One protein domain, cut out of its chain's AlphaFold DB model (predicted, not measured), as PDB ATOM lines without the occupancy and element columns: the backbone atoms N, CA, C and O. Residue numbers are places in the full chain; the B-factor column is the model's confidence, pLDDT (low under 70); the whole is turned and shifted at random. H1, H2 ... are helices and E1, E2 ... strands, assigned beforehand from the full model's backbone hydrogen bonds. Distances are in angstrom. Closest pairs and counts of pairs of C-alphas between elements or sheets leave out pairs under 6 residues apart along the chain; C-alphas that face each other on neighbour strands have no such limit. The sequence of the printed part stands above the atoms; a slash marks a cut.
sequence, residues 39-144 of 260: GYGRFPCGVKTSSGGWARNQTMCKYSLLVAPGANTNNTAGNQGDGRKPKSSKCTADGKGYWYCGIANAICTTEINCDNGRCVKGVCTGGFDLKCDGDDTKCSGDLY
ATOM      1  N   GLY A  39     173.062 263.572 334.457       87.94
ATOM      2  CA  GLY A  39     172.643 262.279 334.985       87.94
ATOM      3  C   GLY A  39     172.599 261.207 333.894       87.94
ATOM      4  O   GLY A  39     172.962 261.455 332.746       87.94
ATOM      5  N   TYR A  40     172.139 260.015 334.266       93.31
ATOM      6  CA  TYR A  40     172.173 258.833 333.398       93.31
ATOM      7  C   TYR A  40     170.924 258.639 332.528       93.31
ATOM      8  O   TYR A  40     170.885 257.702 331.745       93.31
ATOM      9  N   GLY A  41     169.863 259.431 332.700       94.19
ATOM     10  CA  GLY A  41     168.637 259.247 331.917       94.19
ATOM     11  C   GLY A  41     168.743 259.824 330.505       94.19
ATOM     12  O   GLY A  41     169.400 260.848 330.301       94.19
ATOM     13  N   ARG A  42     168.022 259.227 329.548       93.31
ATOM     14  CA  ARG A  42     168.039 259.660 328.136       93.31
ATOM     15  C   ARG A  42     167.061 260.779 327.826       93.31
ATOM     16  O   ARG A  42     167.250 261.533 326.878       93.31
ATOM     17  N   PHE A  43     165.998 260.881 328.621       94.12
ATOM     18  CA  PHE A  43     164.883 261.797 328.378       94.12
ATOM     19  C   PHE A  43     164.721 262.790 329.534       94.12
ATOM     20  O   PHE A  43     163.937 262.525 330.453       94.12
ATOM     21  N   PRO A  44     165.457 263.918 329.537       92.38
ATOM     22  CA  PRO A  44     165.333 264.935 330.573       92.38
ATOM     23  C   PRO A  44     163.904 265.475 330.679       92.38
ATOM     24  O   PRO A  44     163.249 265.780 329.685       92.38
ATOM     25  N   CYS A  45     163.429 265.638 331.907       94.12
ATOM     26  CA  CYS A  45     162.128 266.235 332.212       94.12
ATOM     27  C   CYS A  45     162.188 267.228 333.373       94.12
ATOM     28  O   CYS A  45     161.156 267.627 333.914       94.12
ATOM     29  N   GLY A  46     163.395 267.616 333.782       91.00
ATOM     30  CA  GLY A  46     163.605 268.682 334.748       91.00
ATOM     31  C   GLY A  46     163.521 270.042 334.070       91.00
ATOM     32  O   GLY A  46     163.988 270.202 332.951       91.00
ATOM     33  N   VAL A  47     162.979 271.040 334.757       88.25
ATOM     34  CA  VAL A  47     163.093 272.449 334.367       88.25
ATOM     35  C   VAL A  47     163.941 273.187 335.388       88.25
ATOM     36  O   VAL A  47     163.812 272.956 336.593       88.25
ATOM     37  N   LYS A  48     164.835 274.053 334.913       85.12
ATOM     38  CA  LYS A  48     165.699 274.834 335.795       85.12
ATOM     39  C   LYS A  48     164.861 275.871 336.542       85.12
ATOM     40  O   LYS A  48     164.090 276.604 335.928       85.12
ATOM     41  N   THR A  49     165.004 275.924 337.860       83.38
ATOM     42  CA  THR A  49     164.320 276.899 338.713       83.38
ATOM     43  C   THR A  49     165.129 278.191 338.811       83.38
ATOM     44  O   THR A  49     166.343 278.205 338.594       83.38
ATOM     45  N   SER A  50     164.471 279.287 339.199       81.94
ATOM     46  CA  SER A  50     165.127 280.572 339.485       81.94
ATOM     47  C   SER A  50     166.178 280.473 340.601       81.94
ATOM     48  O   SER A  50     167.171 281.190 340.574       81.94
ATOM     49  N   SER A  51     166.006 279.534 341.535       80.81
ATOM     50  CA  SER A  51     166.963 279.214 342.603       80.81
ATOM     51  C   SER A  51     168.184 278.400 342.145       80.81
ATOM     52  O   SER A  51     169.023 278.043 342.966       80.81
ATOM     53  N   GLY A  52     168.297 278.083 340.850       76.19
ATOM     54  CA  GLY A  52     169.435 277.359 340.276       76.19
ATOM     55  C   GLY A  52     169.340 275.829 340.340       76.19
ATOM     56  O   GLY A  52     170.229 275.161 339.813       76.19
ATOM     57  N   GLY A  53     168.273 275.280 340.930       81.81
ATOM     58  CA  GLY A  53     167.990 273.844 340.985       81.81
ATOM     59  C   GLY A  53     167.173 273.333 339.794       81.81
ATOM     60  O   GLY A  53     166.896 274.064 338.844       81.81
ATOM     61  N   TRP A  54     166.768 272.063 339.860       87.75
ATOM     62  CA  TRP A  54     165.903 271.424 338.866       87.75
ATOM     63  C   TRP A  54     164.607 270.943 339.509       87.75
ATOM     64  O   TRP A  54     164.630 270.222 340.506       87.75
ATOM     65  N   ALA A  55     163.477 271.304 338.909       88.62
ATOM     66  CA  ALA A  55     162.155 270.863 339.331       88.62
ATOM     67  C   ALA A  55     161.543 269.895 338.315       88.62
ATOM     68  O   ALA A  55     161.755 270.014 337.109       88.62
ATOM     69  N   ARG A  56     160.743 268.952 338.815       93.44
ATOM     70  CA  ARG A  56     159.999 267.985 338.005       93.44
ATOM     71  C   ARG A  56     159.052 268.691 337.031       93.44
ATOM     72  O   ARG A  56     158.192 269.453 337.464       93.44
ATOM     73  N   ASN A  57     159.102 268.334 335.749       94.12
ATOM     74  CA  ASN A  57     158.081 268.697 334.769       94.12
ATOM     75  C   ASN A  57     157.540 267.449 334.049       94.12
ATOM     76  O   ASN A  57     158.058 266.992 333.033       94.12
ATOM     77  N   GLN A  58     156.430 266.911 334.563       96.38
ATOM     78  CA  GLN A  58     155.785 265.711 334.017       96.38
ATOM     79  C   GLN A  58     155.284 265.885 332.574       96.38
ATOM     80  O   GLN A  58     155.163 264.891 331.854       96.38
ATOM     81  N   THR A  59     154.998 267.113 332.131       95.31
ATOM     82  CA  THR A  59     154.506 267.350 330.766       95.31
ATOM     83  C   THR A  59     155.552 267.007 329.708       95.31
ATOM     84  O   THR A  59     155.175 266.591 328.615       95.31
ATOM     85  N   MET A  60     156.840 267.062 330.062       93.38
ATOM     86  CA  MET A  60     157.957 266.698 329.185       93.38
ATOM     87  C   MET A  60     157.987 265.202 328.859       93.38
ATOM     88  O   MET A  60     158.530 264.816 327.833       93.38
ATOM     89  N   CYS A  61     157.338 264.358 329.671       95.88
ATOM     90  CA  CYS A  61     157.250 262.912 329.434       95.88
ATOM     91  C   CYS A  61     156.083 262.495 328.531       95.88
ATOM     92  O   CYS A  61     155.743 261.312 328.445       95.88
ATOM     93  N   LYS A  62     155.444 263.449 327.844       95.62
ATOM     94  CA  LYS A  62     154.527 263.131 326.746       95.62
ATOM     95  C   LYS A  62     155.328 262.510 325.604       95.62
ATOM     96  O   LYS A  62     156.289 263.105 325.133       95.62
ATOM     97  N   TYR A  63     154.900 261.345 325.115       93.75
ATOM     98  CA  TYR A  63     155.622 260.582 324.085       93.75
ATOM     99  C   TYR A  63     155.959 261.391 322.816       93.75
ATOM    100  O   TYR A  63     157.011 261.187 322.206       93.75
ATOM    101  N   SER A  64     155.079 262.322 322.435       93.31
ATOM    102  CA  SER A  64     155.266 263.226 321.294       93.31
ATOM    103  C   SER A  64     156.368 264.271 321.494       93.31
ATOM    104  O   SER A  64     156.871 264.793 320.508       93.31
ATOM    105  N   LEU A  65     156.755 264.565 322.738       92.50
ATOM    106  CA  LEU A  65     157.826 265.510 323.079       92.50
ATOM    107  C   LEU A  65     159.177 264.823 323.306       92.50
ATOM    108  O   LEU A  65     160.199 265.499 323.395       92.50
ATOM    109  N   LEU A  66     159.189 263.492 323.413       91.81
ATOM    110  CA  LEU A  66     160.412 262.726 323.606       91.81
ATOM    111  C   LEU A  66     161.173 262.603 322.282       91.81
ATOM    112  O   LEU A  66     160.647 262.067 321.298       91.81
ATOM    113  N   VAL A  67     162.430 263.037 322.292       89.00
ATOM    114  CA  VAL A  67     163.389 262.869 321.195       89.00
ATOM    115  C   VAL A  67     164.407 261.828 321.640       89.00
ATOM    116  O   VAL A  67     165.050 262.009 322.670       89.00
ATOM    117  N   ALA A  68     164.499 260.708 320.922       87.31
ATOM    118  CA  ALA A  68     165.494 259.688 321.232       87.31
ATOM    119  C   ALA A  68     166.893 260.226 320.890       87.31
ATOM    120  O   ALA A  68     167.040 260.826 319.823       87.31
ATOM    121  N   PRO A  69     167.900 260.025 321.757       85.12
ATOM    122  CA  PRO A  69     169.256 260.489 321.476       85.12
ATOM    123  C   PRO A  69     169.938 259.656 320.374       85.12
ATOM    124  O   PRO A  69     170.817 260.162 319.679       85.12
ATOM    125  N   GLY A  70     169.518 258.400 320.192       86.12
ATOM    126  CA  GLY A  70     169.972 257.505 319.126       86.12
ATOM    127  C   GLY A  70     168.884 257.123 318.117       86.12
ATOM    128  O   GLY A  70     167.867 257.796 317.953       86.12
ATOM    129  N   ALA A  71     169.090 255.989 317.452       84.19
ATOM    130  CA  ALA A  71     168.265 255.491 316.353       84.19
ATOM    131  C   ALA A  71     166.889 254.940 316.779       84.19
ATOM    132  O   ALA A  71     166.061 254.643 315.919       84.19
ATOM    133  N   ASN A  72     166.618 254.809 318.087       82.31
ATOM    134  CA  ASN A  72     165.348 254.300 318.625       82.31
ATOM    135  C   ASN A  72     164.983 252.896 318.085       82.31
ATOM    136  O   ASN A  72     163.831 252.604 317.765       82.31
ATOM    137  N   THR A  73     165.978 252.013 317.997       81.38
ATOM    138  CA  THR A  73     165.890 250.636 317.483       81.38
ATOM    139  C   THR A  73     165.705 249.596 318.589       81.38
ATOM    140  O   THR A  73     165.967 248.413 318.375       81.38
ATOM    141  N   ASN A  74     165.270 250.011 319.785       82.69
ATOM    142  CA  ASN A  74     165.089 249.132 320.947       82.69
ATOM    143  C   ASN A  74     166.395 248.414 321.351       82.69
ATOM    144  O   ASN A  74     166.376 247.223 321.647       82.69
ATOM    145  N   ASN A  75     167.522 249.136 321.342       79.75
ATOM    146  CA  ASN A  75     168.852 248.620 321.704       79.75
ATOM    147  C   ASN A  75     169.330 247.427 320.846       79.75
ATOM    148  O   ASN A  75     170.189 246.672 321.292       79.75
ATOM    149  N   THR A  76     168.830 247.243 319.615       78.19
ATOM    150  CA  THR A  76     169.198 246.079 318.772       78.19
ATOM    151  C   THR A  76     170.710 245.994 318.508       78.19
ATOM    152  O   THR A  76     171.263 244.903 318.410       78.19
ATOM    153  N   ALA A  77     171.397 247.139 318.436       75.81
ATOM    154  CA  ALA A  77     172.849 247.222 318.258       75.81
ATOM    155  C   ALA A  77     173.649 247.213 319.580       75.81
ATOM    156  O   ALA A  77     174.866 247.376 319.550       75.81
ATOM    157  N   GLY A  78     172.982 247.066 320.730       79.62
ATOM    158  CA  GLY A  78     173.611 247.037 322.054       79.62
ATOM    159  C   GLY A  78     173.921 248.405 322.677       79.62
ATOM    160  O   GLY A  78     174.451 248.445 323.784       79.62
ATOM    161  N   ASN A  79     173.589 249.523 322.020       86.94
ATOM    162  CA  ASN A  79     173.793 250.857 322.596       86.94
ATOM    163  C   ASN A  79     172.553 251.337 323.339       86.94
ATOM    164  O   ASN A  79     171.456 251.250 322.792       86.94
ATOM    165  N   GLN A  80     172.724 251.893 324.537       91.25
ATOM    166  CA  GLN A  80     171.611 252.339 325.373       91.25
ATOM    167  C   GLN A  80     170.872 253.529 324.770       91.25
ATOM    168  O   GLN A  80     169.639 253.614 324.828       91.25
ATOM    169  N   GLY A  81     171.621 254.421 324.129       88.50
ATOM    170  CA  GLY A  81     171.098 255.554 323.389       88.50
ATOM    171  C   GLY A  81     170.072 255.194 322.318       88.50
ATOM    172  O   GLY A  81     169.131 255.955 322.069       88.50
ATOM    173  N   ASP A  82     170.194 253.996 321.744       88.50
ATOM    174  CA  ASP A  82     169.324 253.468 320.691       88.50
ATOM    175  C   ASP A  82     168.032 252.834 321.229       88.50
ATOM    176  O   ASP A  82     167.213 252.307 320.471       88.50
ATOM    177  N   GLY A  83     167.804 252.892 322.537       89.19
ATOM    178  CA  GLY A  83     166.642 252.297 323.187       89.19
ATOM    179  C   GLY A  83     165.341 252.949 322.773       89.19
ATOM    180  O   GLY A  83     165.303 254.100 322.328       89.19
ATOM    181  N   ARG A  84     164.237 252.228 322.966       90.69
ATOM    182  CA  ARG A  84     162.913 252.767 322.652       90.69
ATOM    183  C   ARG A  84     162.599 253.992 323.515       90.69
ATOM    184  O   ARG A  84     162.973 254.041 324.686       90.69
ATOM    185  N   LYS A  85     161.836 254.943 322.979       93.00
ATOM    186  CA  LYS A  85     161.210 255.995 323.792       93.00
ATOM    187  C   LYS A  85     160.165 255.382 324.735       93.00
ATOM    188  O   LYS A  85     159.297 254.640 324.259       93.00
ATOM    189  N   PRO A  86     160.176 255.704 326.037       95.31
ATOM    190  CA  PRO A  86     159.167 255.197 326.951       95.31
ATOM    191  C   PRO A  86     157.809 255.878 326.710       95.31
ATOM    192  O   PRO A  86     157.736 257.067 326.392       95.31
ATOM    193  N   LYS A  87     156.708 255.138 326.871       96.00
ATOM    194  CA  LYS A  87     155.328 255.644 326.749       96.00
ATOM    195  C   LYS A  87     154.702 255.841 328.122       96.00
ATOM    196  O   LYS A  87     154.869 255.011 329.010       96.00
ATOM    197  N   SER A  88     153.932 256.918 328.288       95.38
ATOM    198  CA  SER A  88     153.217 257.224 329.541       95.38
ATOM    199  C   SER A  88     154.121 257.200 330.786       95.38
ATOM    200  O   SER A  88     153.689 256.827 331.877       95.38
ATOM    201  N   SER A  89     155.389 257.571 330.617       97.44
ATOM    202  CA  SER A  89     156.421 257.471 331.644       97.44
ATOM    203  C   SER A  89     156.317 258.579 332.686       97.44
ATOM    204  O   SER A  89     155.748 259.651 332.451       97.44
ATOM    205  N   LYS A  90     156.858 258.324 333.882       97.75
ATOM    206  CA  LYS A  90     156.875 259.306 334.971       97.75
ATOM    207  C   LYS A  90     158.209 260.032 335.034       97.75
ATOM    208  O   LYS A  90     159.264 259.406 334.988       97.75
ATOM    209  N   CYS A  91     158.127 261.352 335.170       97.31
ATOM    210  CA  CYS A  91     159.277 262.203 335.429       97.31
ATOM    211  C   CYS A  91     159.752 261.980 336.866       97.31
ATOM    212  O   CYS A  91     159.025 262.334 337.801       97.31
ATOM    213  N   THR A  92     160.934 261.390 337.018       96.69
ATOM    214  CA  THR A  92     161.478 260.895 338.290       96.69
ATOM    215  C   THR A  92     162.901 261.405 338.478       96.69
ATOM    216  O   THR A  92     163.618 261.604 337.498       96.69
ATOM    217  N   ALA A  93     163.288 261.668 339.724       93.81
ATOM    218  CA  ALA A  93     164.630 262.133 340.042       93.81
ATOM    219  C   ALA A  93     165.661 261.003 339.890       93.81
ATOM    220  O   ALA A  93     165.388 259.858 340.240       93.81
ATOM    221  N   ASP A  94     166.863 261.336 339.427       91.44
ATOM    222  CA  ASP A  94     167.976 260.387 339.283       91.44
ATOM    223  C   ASP A  94     168.775 260.158 340.579       91.44
ATOM    224  O   ASP A  94     169.703 259.351 340.603       91.44
ATOM    225  N   GLY A  95     168.437 260.884 341.651       87.88
ATOM    226  CA  GLY A  95     169.161 260.889 342.925       87.88
ATOM    227  C   GLY A  95     170.392 261.807 342.964       87.88
ATOM    228  O   GLY A  95     170.976 261.978 344.029       87.88
ATOM    229  N   LYS A  96     170.765 262.439 341.843       85.00
ATOM    230  CA  LYS A  96     171.875 263.405 341.712       85.00
ATOM    231  C   LYS A  96     171.392 264.838 341.440       85.00
ATOM    232  O   LYS A  96     172.203 265.726 341.191       85.00
ATOM    233  N   GLY A  97     170.083 265.078 341.521       86.19
ATOM    234  CA  GLY A  97     169.476 266.403 341.363       86.19
ATOM    235  C   GLY A  97     168.954 266.699 339.956       86.19
ATOM    236  O   GLY A  97     168.610 267.847 339.683       86.19
ATOM    237  N   TYR A  98     168.858 265.690 339.087       90.38
ATOM    238  CA  TYR A  98     168.262 265.796 337.756       90.38
ATOM    239  C   TYR A  98     166.996 264.943 337.660       90.38
ATOM    240  O   TYR A  98     166.733 264.089 338.507       90.38
ATOM    241  N   TRP A  99     166.186 265.192 336.632       93.88
ATOM    242  CA  TRP A  99     164.896 264.532 336.445       93.88
ATOM    243  C   TRP A  99     164.776 263.971 335.037       93.88
ATOM    244  O   TRP A  99     165.032 264.690 334.068       93.88
ATOM    245  N   TYR A 100     164.319 262.723 334.932       95.94
ATOM    246  CA  TYR A 100     164.194 262.011 333.665       95.94
ATOM    247  C   TYR A 100     162.902 261.200 333.570       95.94
ATOM    248  O   TYR A 100     162.323 260.768 334.570       95.94
ATOM    249  N   CYS A 101     162.430 261.007 332.345       97.38
ATOM    250  CA  CYS A 101     161.231 260.237 332.063       97.38
ATOM    251  C   CYS A 101     161.520 258.740 332.099       97.38
ATOM    252  O   CYS A 101     162.282 258.256 331.278       97.38
ATOM    253  N   GLY A 102     160.848 258.000 332.982       97.06
ATOM    254  CA  GLY A 102     160.847 256.533 332.951       97.06
ATOM    255  C   GLY A 102     162.123 255.868 333.467       97.06
ATOM    256  O   GLY A 102     162.249 254.657 333.341       97.06
ATOM    257  N   ILE A 103     163.054 256.619 334.054       97.12
ATOM    258  CA  ILE A 103     164.246 256.024 334.665       97.12
ATOM    259  C   ILE A 103     163.898 255.170 335.891       97.12
ATOM    260  O   ILE A 103     162.751 255.140 336.348       97.12
ATOM    261  N   ALA A 104     164.899 254.498 336.457       97.12
ATOM    262  CA  ALA A 104     164.726 253.724 337.676       97.12
ATOM    263  C   ALA A 104     164.029 254.528 338.792       97.12
ATOM    264  O   ALA A 104     164.263 255.724 338.963       97.12
ATOM    265  N   ASN A 105     163.175 253.844 339.556       96.88
ATOM    266  CA  ASN A 105     162.234 254.389 340.543       96.88
ATOM    267  C   ASN A 105     160.990 255.094 339.970       96.88
ATOM    268  O   ASN A 105     160.108 255.480 340.738       96.88
ATOM    269  N   ALA A 106     160.854 255.234 338.646       97.94
ATOM    270  CA  ALA A 106     159.609 255.712 338.052       97.94
ATOM    271  C   ALA A 106     158.481 254.687 338.239       97.94
ATOM    272  O   ALA A 106     158.678 253.495 338.029       97.94
ATOM    273  N   ILE A 107     157.275 255.147 338.581       97.81
ATOM    274  CA  ILE A 107     156.093 254.273 338.625       97.81
ATOM    275  C   ILE A 107     155.789 253.766 337.210       97.81
ATOM    276  O   ILE A 107     155.755 254.553 336.258       97.81
ATOM    277  N   CYS A 108     155.514 252.471 337.085       98.12
ATOM    278  CA  CYS A 108     155.189 251.813 335.826       98.12
ATOM    279  C   CYS A 108     154.074 250.782 335.992       98.12
ATOM    280  O   CYS A 108     153.828 250.260 337.076       98.12
ATOM    281  N   THR A 109     153.419 250.466 334.880       97.88
ATOM    282  CA  THR A 109     152.512 249.320 334.764       97.88
ATOM    283  C   THR A 109     153.145 248.204 333.943       97.88
ATOM    284  O   THR A 109     152.959 247.032 334.246       97.88
ATOM    285  N   THR A 110     153.913 248.560 332.908       96.50
ATOM    286  CA  THR A 110     154.642 247.615 332.055       96.50
ATOM    287  C   THR A 110     156.008 248.185 331.678       96.50
ATOM    288  O   THR A 110     156.301 249.362 331.904       96.50
ATOM    289  N   GLU A 111     156.864 247.364 331.068       94.25
ATOM    290  CA  GLU A 111     158.211 247.773 330.641       94.25
ATOM    291  C   GLU A 111     158.199 248.917 329.612       94.25
ATOM    292  O   GLU A 111     159.214 249.579 329.411       94.25
ATOM    293  N   ILE A 112     157.067 249.191 328.951       95.31
ATOM    294  CA  ILE A 112     156.974 250.305 327.999       95.31
ATOM    295  C   ILE A 112     157.048 251.671 328.688       95.31
ATOM    296  O   ILE A 112     157.344 252.665 328.028       95.31
ATOM    297  N   ASN A 113     156.778 251.741 329.996       97.31
ATOM    298  CA  ASN A 113     156.878 252.980 330.764       97.31
ATOM    299  C   ASN A 113     158.319 253.331 331.154       97.31
ATOM    300  O   ASN A 113     158.554 254.463 331.581       97.31
ATOM    301  N   CYS A 114     159.250 252.383 331.020       96.50
ATOM    302  CA  CYS A 114     160.619 252.518 331.494       96.50
ATOM    303  C   CYS A 114     161.573 252.930 330.369       96.50
ATOM    304  O   CYS A 114     161.493 252.424 329.247       96.50
ATOM    305  N   ASP A 115     162.443 253.891 330.675       94.69
ATOM    306  CA  ASP A 115     163.557 254.325 329.839       94.69
ATOM    307  C   ASP A 115     164.713 253.348 330.008       94.69
ATOM    308  O   ASP A 115     165.494 253.452 330.963       94.69
ATOM    309  N   ASN A 116     164.744 252.371 329.101       91.44
ATOM    310  CA  ASN A 116     165.488 251.124 329.252       91.44
ATOM    311  C   ASN A 116     165.156 250.431 330.601       91.44
ATOM    312  O   ASN A 116     164.410 250.945 331.441       91.44
ATOM    313  N   GLY A 117     165.605 249.197 330.802       88.19
ATOM    314  CA  GLY A 117     165.256 248.441 332.002       88.19
ATOM    315  C   GLY A 117     163.835 247.870 332.003       88.19
ATOM    316  O   GLY A 117     163.189 247.689 330.968       88.19
ATOM    317  N   ARG A 118     163.358 247.503 333.200       93.56
ATOM    318  CA  ARG A 118     162.158 246.670 333.385       93.56
ATOM    319  C   ARG A 118     161.191 247.275 334.385       93.56
ATOM    320  O   ARG A 118     161.600 247.954 335.317       93.56
ATOM    321  N   CYS A 119     159.912 246.966 334.223       96.81
ATOM    322  CA  CYS A 119     158.903 247.261 335.224       96.81
ATOM    323  C   CYS A 119     158.776 246.073 336.178       96.81
ATOM    324  O   CYS A 119     158.284 245.015 335.791       96.81
ATOM    325  N   VAL A 120     159.225 246.235 337.420       96.50
ATOM    326  CA  VAL A 120     159.181 245.188 338.446       96.50
ATOM    327  C   VAL A 120     158.398 245.717 339.635       96.50
ATOM    328  O   VAL A 120     158.746 246.744 340.207       96.50
ATOM    329  N   LYS A 121     157.320 245.017 340.009       96.62
ATOM    330  CA  LYS A 121     156.449 245.397 341.138       96.62
ATOM    331  C   LYS A 121     155.961 246.858 341.059       96.62
ATOM    332  O   LYS A 121     155.912 247.559 342.062       96.62
ATOM    333  N   GLY A 122     155.614 247.312 339.852       97.75
ATOM    334  CA  GLY A 122     155.072 248.653 339.611       97.75
ATOM    335  C   GLY A 122     156.109 249.780 339.561       97.75
ATOM    336  O   GLY A 122     155.733 250.953 339.535       97.75
ATOM    337  N   VAL A 123     157.406 249.451 339.544       97.88
ATOM    338  CA  VAL A 123     158.498 250.429 339.520       97.88
ATOM    339  C   VAL A 123     159.528 250.070 338.448       97.88
ATOM    340  O   VAL A 123     159.893 248.905 338.279       97.88
ATOM    341  N   CYS A 124     159.996 251.069 337.702       97.75
ATOM    342  CA  CYS A 124     161.084 250.911 336.751       97.75
ATOM    343  C   CYS A 124     162.387 250.596 337.491       97.75
ATOM    344  O   CYS A 124     162.747 251.267 338.459       97.75
ATOM    345  N   THR A 125     163.108 249.580 337.034       95.94
ATOM    346  CA  THR A 125     164.410 249.160 337.563       95.94
ATOM    347  C   THR A 125     165.532 249.537 336.599       95.94
ATOM    348  O   THR A 125     165.279 250.027 335.505       95.94
ATOM    349  N   GLY A 126     166.780 249.270 336.985       94.50
ATOM    350  CA  GLY A 126     167.945 249.430 336.105       94.50
ATOM    351  C   GLY A 126     168.883 250.558 336.505       94.50
ATOM    352  O   GLY A 126     169.817 250.854 335.773       94.50
ATOM    353  N   GLY A 127     168.632 251.203 337.645       95.69
ATOM    354  CA  GLY A 127     169.492 252.261 338.166       95.69
ATOM    355  C   GLY A 127     170.855 251.734 338.612       95.69
ATOM    356  O   GLY A 127     171.152 250.542 338.503       95.69
ATOM    357  N   PHE A 128     171.671 252.634 339.163       95.75
ATOM    358  CA  PHE A 128     172.967 252.273 339.734       95.75
ATOM    359  C   PHE A 128     172.871 251.088 340.700       95.75
ATOM    360  O   PHE A 128     171.890 250.944 341.426       95.75
ATOM    361  N   ASP A 129     173.914 250.257 340.702       94.31
ATOM    362  CA  ASP A 129     174.047 249.051 341.533       94.31
ATOM    363  C   ASP A 129     173.066 247.911 341.227       94.31
ATOM    364  O   ASP A 129     173.146 246.856 341.863       94.31
ATOM    365  N   LEU A 130     172.165 248.058 340.249       94.62
ATOM    366  CA  LEU A 130     171.327 246.934 339.850       94.62
ATOM    367  C   LEU A 130     172.196 245.848 339.201       94.62
ATOM    368  O   LEU A 130     172.909 246.102 338.231       94.62
ATOM    369  N   LYS A 131     172.083 244.615 339.698       93.69
ATOM    370  CA  LYS A 131     172.597 243.427 339.010       93.69
ATOM    371  C   LYS A 131     171.705 243.090 337.816       93.69
ATOM    372  O   LYS A 131     170.488 242.997 337.968       93.69
ATOM    373  N   CYS A 132     172.300 242.849 336.651       86.50
ATOM    374  CA  CYS A 132     171.556 242.434 335.459       86.50
ATOM    375  C   CYS A 132     172.141 241.224 334.713       86.50
ATOM    376  O   CYS A 132     171.700 240.909 333.609       86.50
ATOM    377  N   ASP A 133     173.067 240.494 335.337       87.88
ATOM    378  CA  ASP A 133     173.597 239.206 334.858       87.88
ATOM    379  C   ASP A 133     174.323 239.244 333.498       87.88
ATOM    380  O   ASP A 133     174.515 238.204 332.863       87.88
ATOM    381  N   GLY A 134     174.789 240.420 333.067       86.62
ATOM    382  CA  GLY A 134     175.414 240.622 331.752       86.62
ATOM    383  C   GLY A 134     174.486 241.208 330.698       86.62
ATOM    384  O   GLY A 134     174.907 241.366 329.560       86.62
ATOM    385  N   ASP A 135     173.239 241.510 331.052       89.31
ATOM    386  CA  ASP A 135     172.255 242.060 330.126       89.31
ATOM    387  C   ASP A 135     172.116 243.573 330.321       89.31
ATOM    388  O   ASP A 135     171.432 244.045 331.236       89.31
ATOM    389  N   ASP A 136     172.764 244.334 329.440       91.19
ATOM    390  CA  ASP A 136     172.708 245.796 329.440       91.19
ATOM    391  C   ASP A 136     171.273 246.317 329.264       91.19
ATOM    392  O   ASP A 136     170.938 247.371 329.799       91.19
ATOM    393  N   THR A 137     170.366 245.581 328.610       87.50
ATOM    394  CA  THR A 137     168.982 246.046 328.392       87.50
ATOM    395  C   THR A 137     168.178 246.182 329.688       87.50
ATOM    396  O   THR A 137     167.164 246.884 329.724       87.50
ATOM    397  N   LYS A 138     168.640 245.554 330.777       91.00
ATOM    398  CA  LYS A 138     168.052 245.689 332.117       91.00
ATOM    399  C   LYS A 138     168.538 246.938 332.861       91.00
ATOM    400  O   LYS A 138     167.974 247.247 333.913       91.00
ATOM    401  N   CYS A 139     169.559 247.630 332.359       94.88
ATOM    402  CA  CYS A 139     170.001 248.914 332.886       94.88
ATOM    403  C   CYS A 139     169.125 250.050 332.341       94.88
ATOM    404  O   CYS A 139     168.560 249.958 331.258       94.88
ATOM    405  N   SER A 140     168.954 251.100 333.138       95.56
ATOM    406  CA  SER A 140     168.075 252.229 332.840       95.56
ATOM    407  C   SER A 140     168.859 253.379 332.216       95.56
ATOM    408  O   SER A 140     170.016 253.602 332.571       95.56
ATOM    409  N   GLY A 141     168.214 254.138 331.329       94.56
ATOM    410  CA  GLY A 141     168.831 255.250 330.618       94.56
ATOM    411  C   GLY A 141     170.087 254.804 329.871       94.56
ATOM    412  O   GLY A 141     170.063 253.779 329.201       94.56
ATOM    413  N   ASP A 142     171.171 255.556 330.036       94.00
ATOM    414  CA  ASP A 142     172.501 255.351 329.452       94.00
ATOM    415  C   ASP A 142     173.447 254.543 330.362       94.00
ATOM    416  O   ASP A 142     174.673 254.673 330.280       94.00
ATOM    417  N   LEU A 143     172.902 253.749 331.291       95.56
ATOM    418  CA  LEU A 143     173.705 252.874 332.143       95.56
ATOM    419  C   LEU A 143     174.030 251.563 331.438       95.56
ATOM    420  O   LEU A 143     173.166 250.928 330.840       95.56
ATOM    421  N   TYR A 144     175.267 251.116 331.614       95.56
ATOM    422  CA  TYR A 144     175.734 249.809 331.169       95.56
ATOM    423  C   TYR A 144     176.142 248.951 332.355       95.56
ATOM    424  O   TYR A 144     176.482 249.453 333.425       95.56
TER     425      TYR A 144
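What this domain is: This is residues 39 to 144 of the 260 residues of the protein "BQ2448_5456 protein" of Microbotryum intermedium (UniProt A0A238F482). With little regular structure, this is an elongated body of loops: hairpin E1-E2 lies toward one end, hairpin E3-E4 nearer the middle, and loops among residues 102 to 144 make the other end. The 106 printed residues hold E1, E2, H1, E3 and E4 in that order, 16 residues of mixed class; each hairpin is an antiparallel sheet. It is compact, radius of gyration of the C-alphas 12.7 A, spanning 42 by 27 by 23 A.

Where its parts are: E1, residues 46 to 48, 6.6 A long, begins at C-alpha 46 (163.605, 268.682, 334.748). E2 is residues 54 to 56, 6.9 A; H1, 58 to 61, 5.6 A; E3, 91 to 93, 7.1 A. E4, 99 to 101, 7.1 A, ends at C-alpha 101 (161.231, 260.237, 332.063).

How they stand to each other: Within hydrogen-bond range are N 47 and O 55 of hairpin E1-E2, 2.8 A, and N 92 and O 100 of hairpin E3-E4, 2.9 A. The closest C-alphas of E1 and E4, Gly 46 and Trp 99, are 4.7 A apart; of H1 and E3, Gln 58 and Cys 91, 5.1 A. H1 is too short for an O i to N i+4 pair.

The domain as a whole: The farthest C-alphas, Ser 50 and Asp 133, are 42.5 A apart. The printed part has no cut; the link H1 to E3 is long, 29 residues. No printed residue is under pLDDT 70.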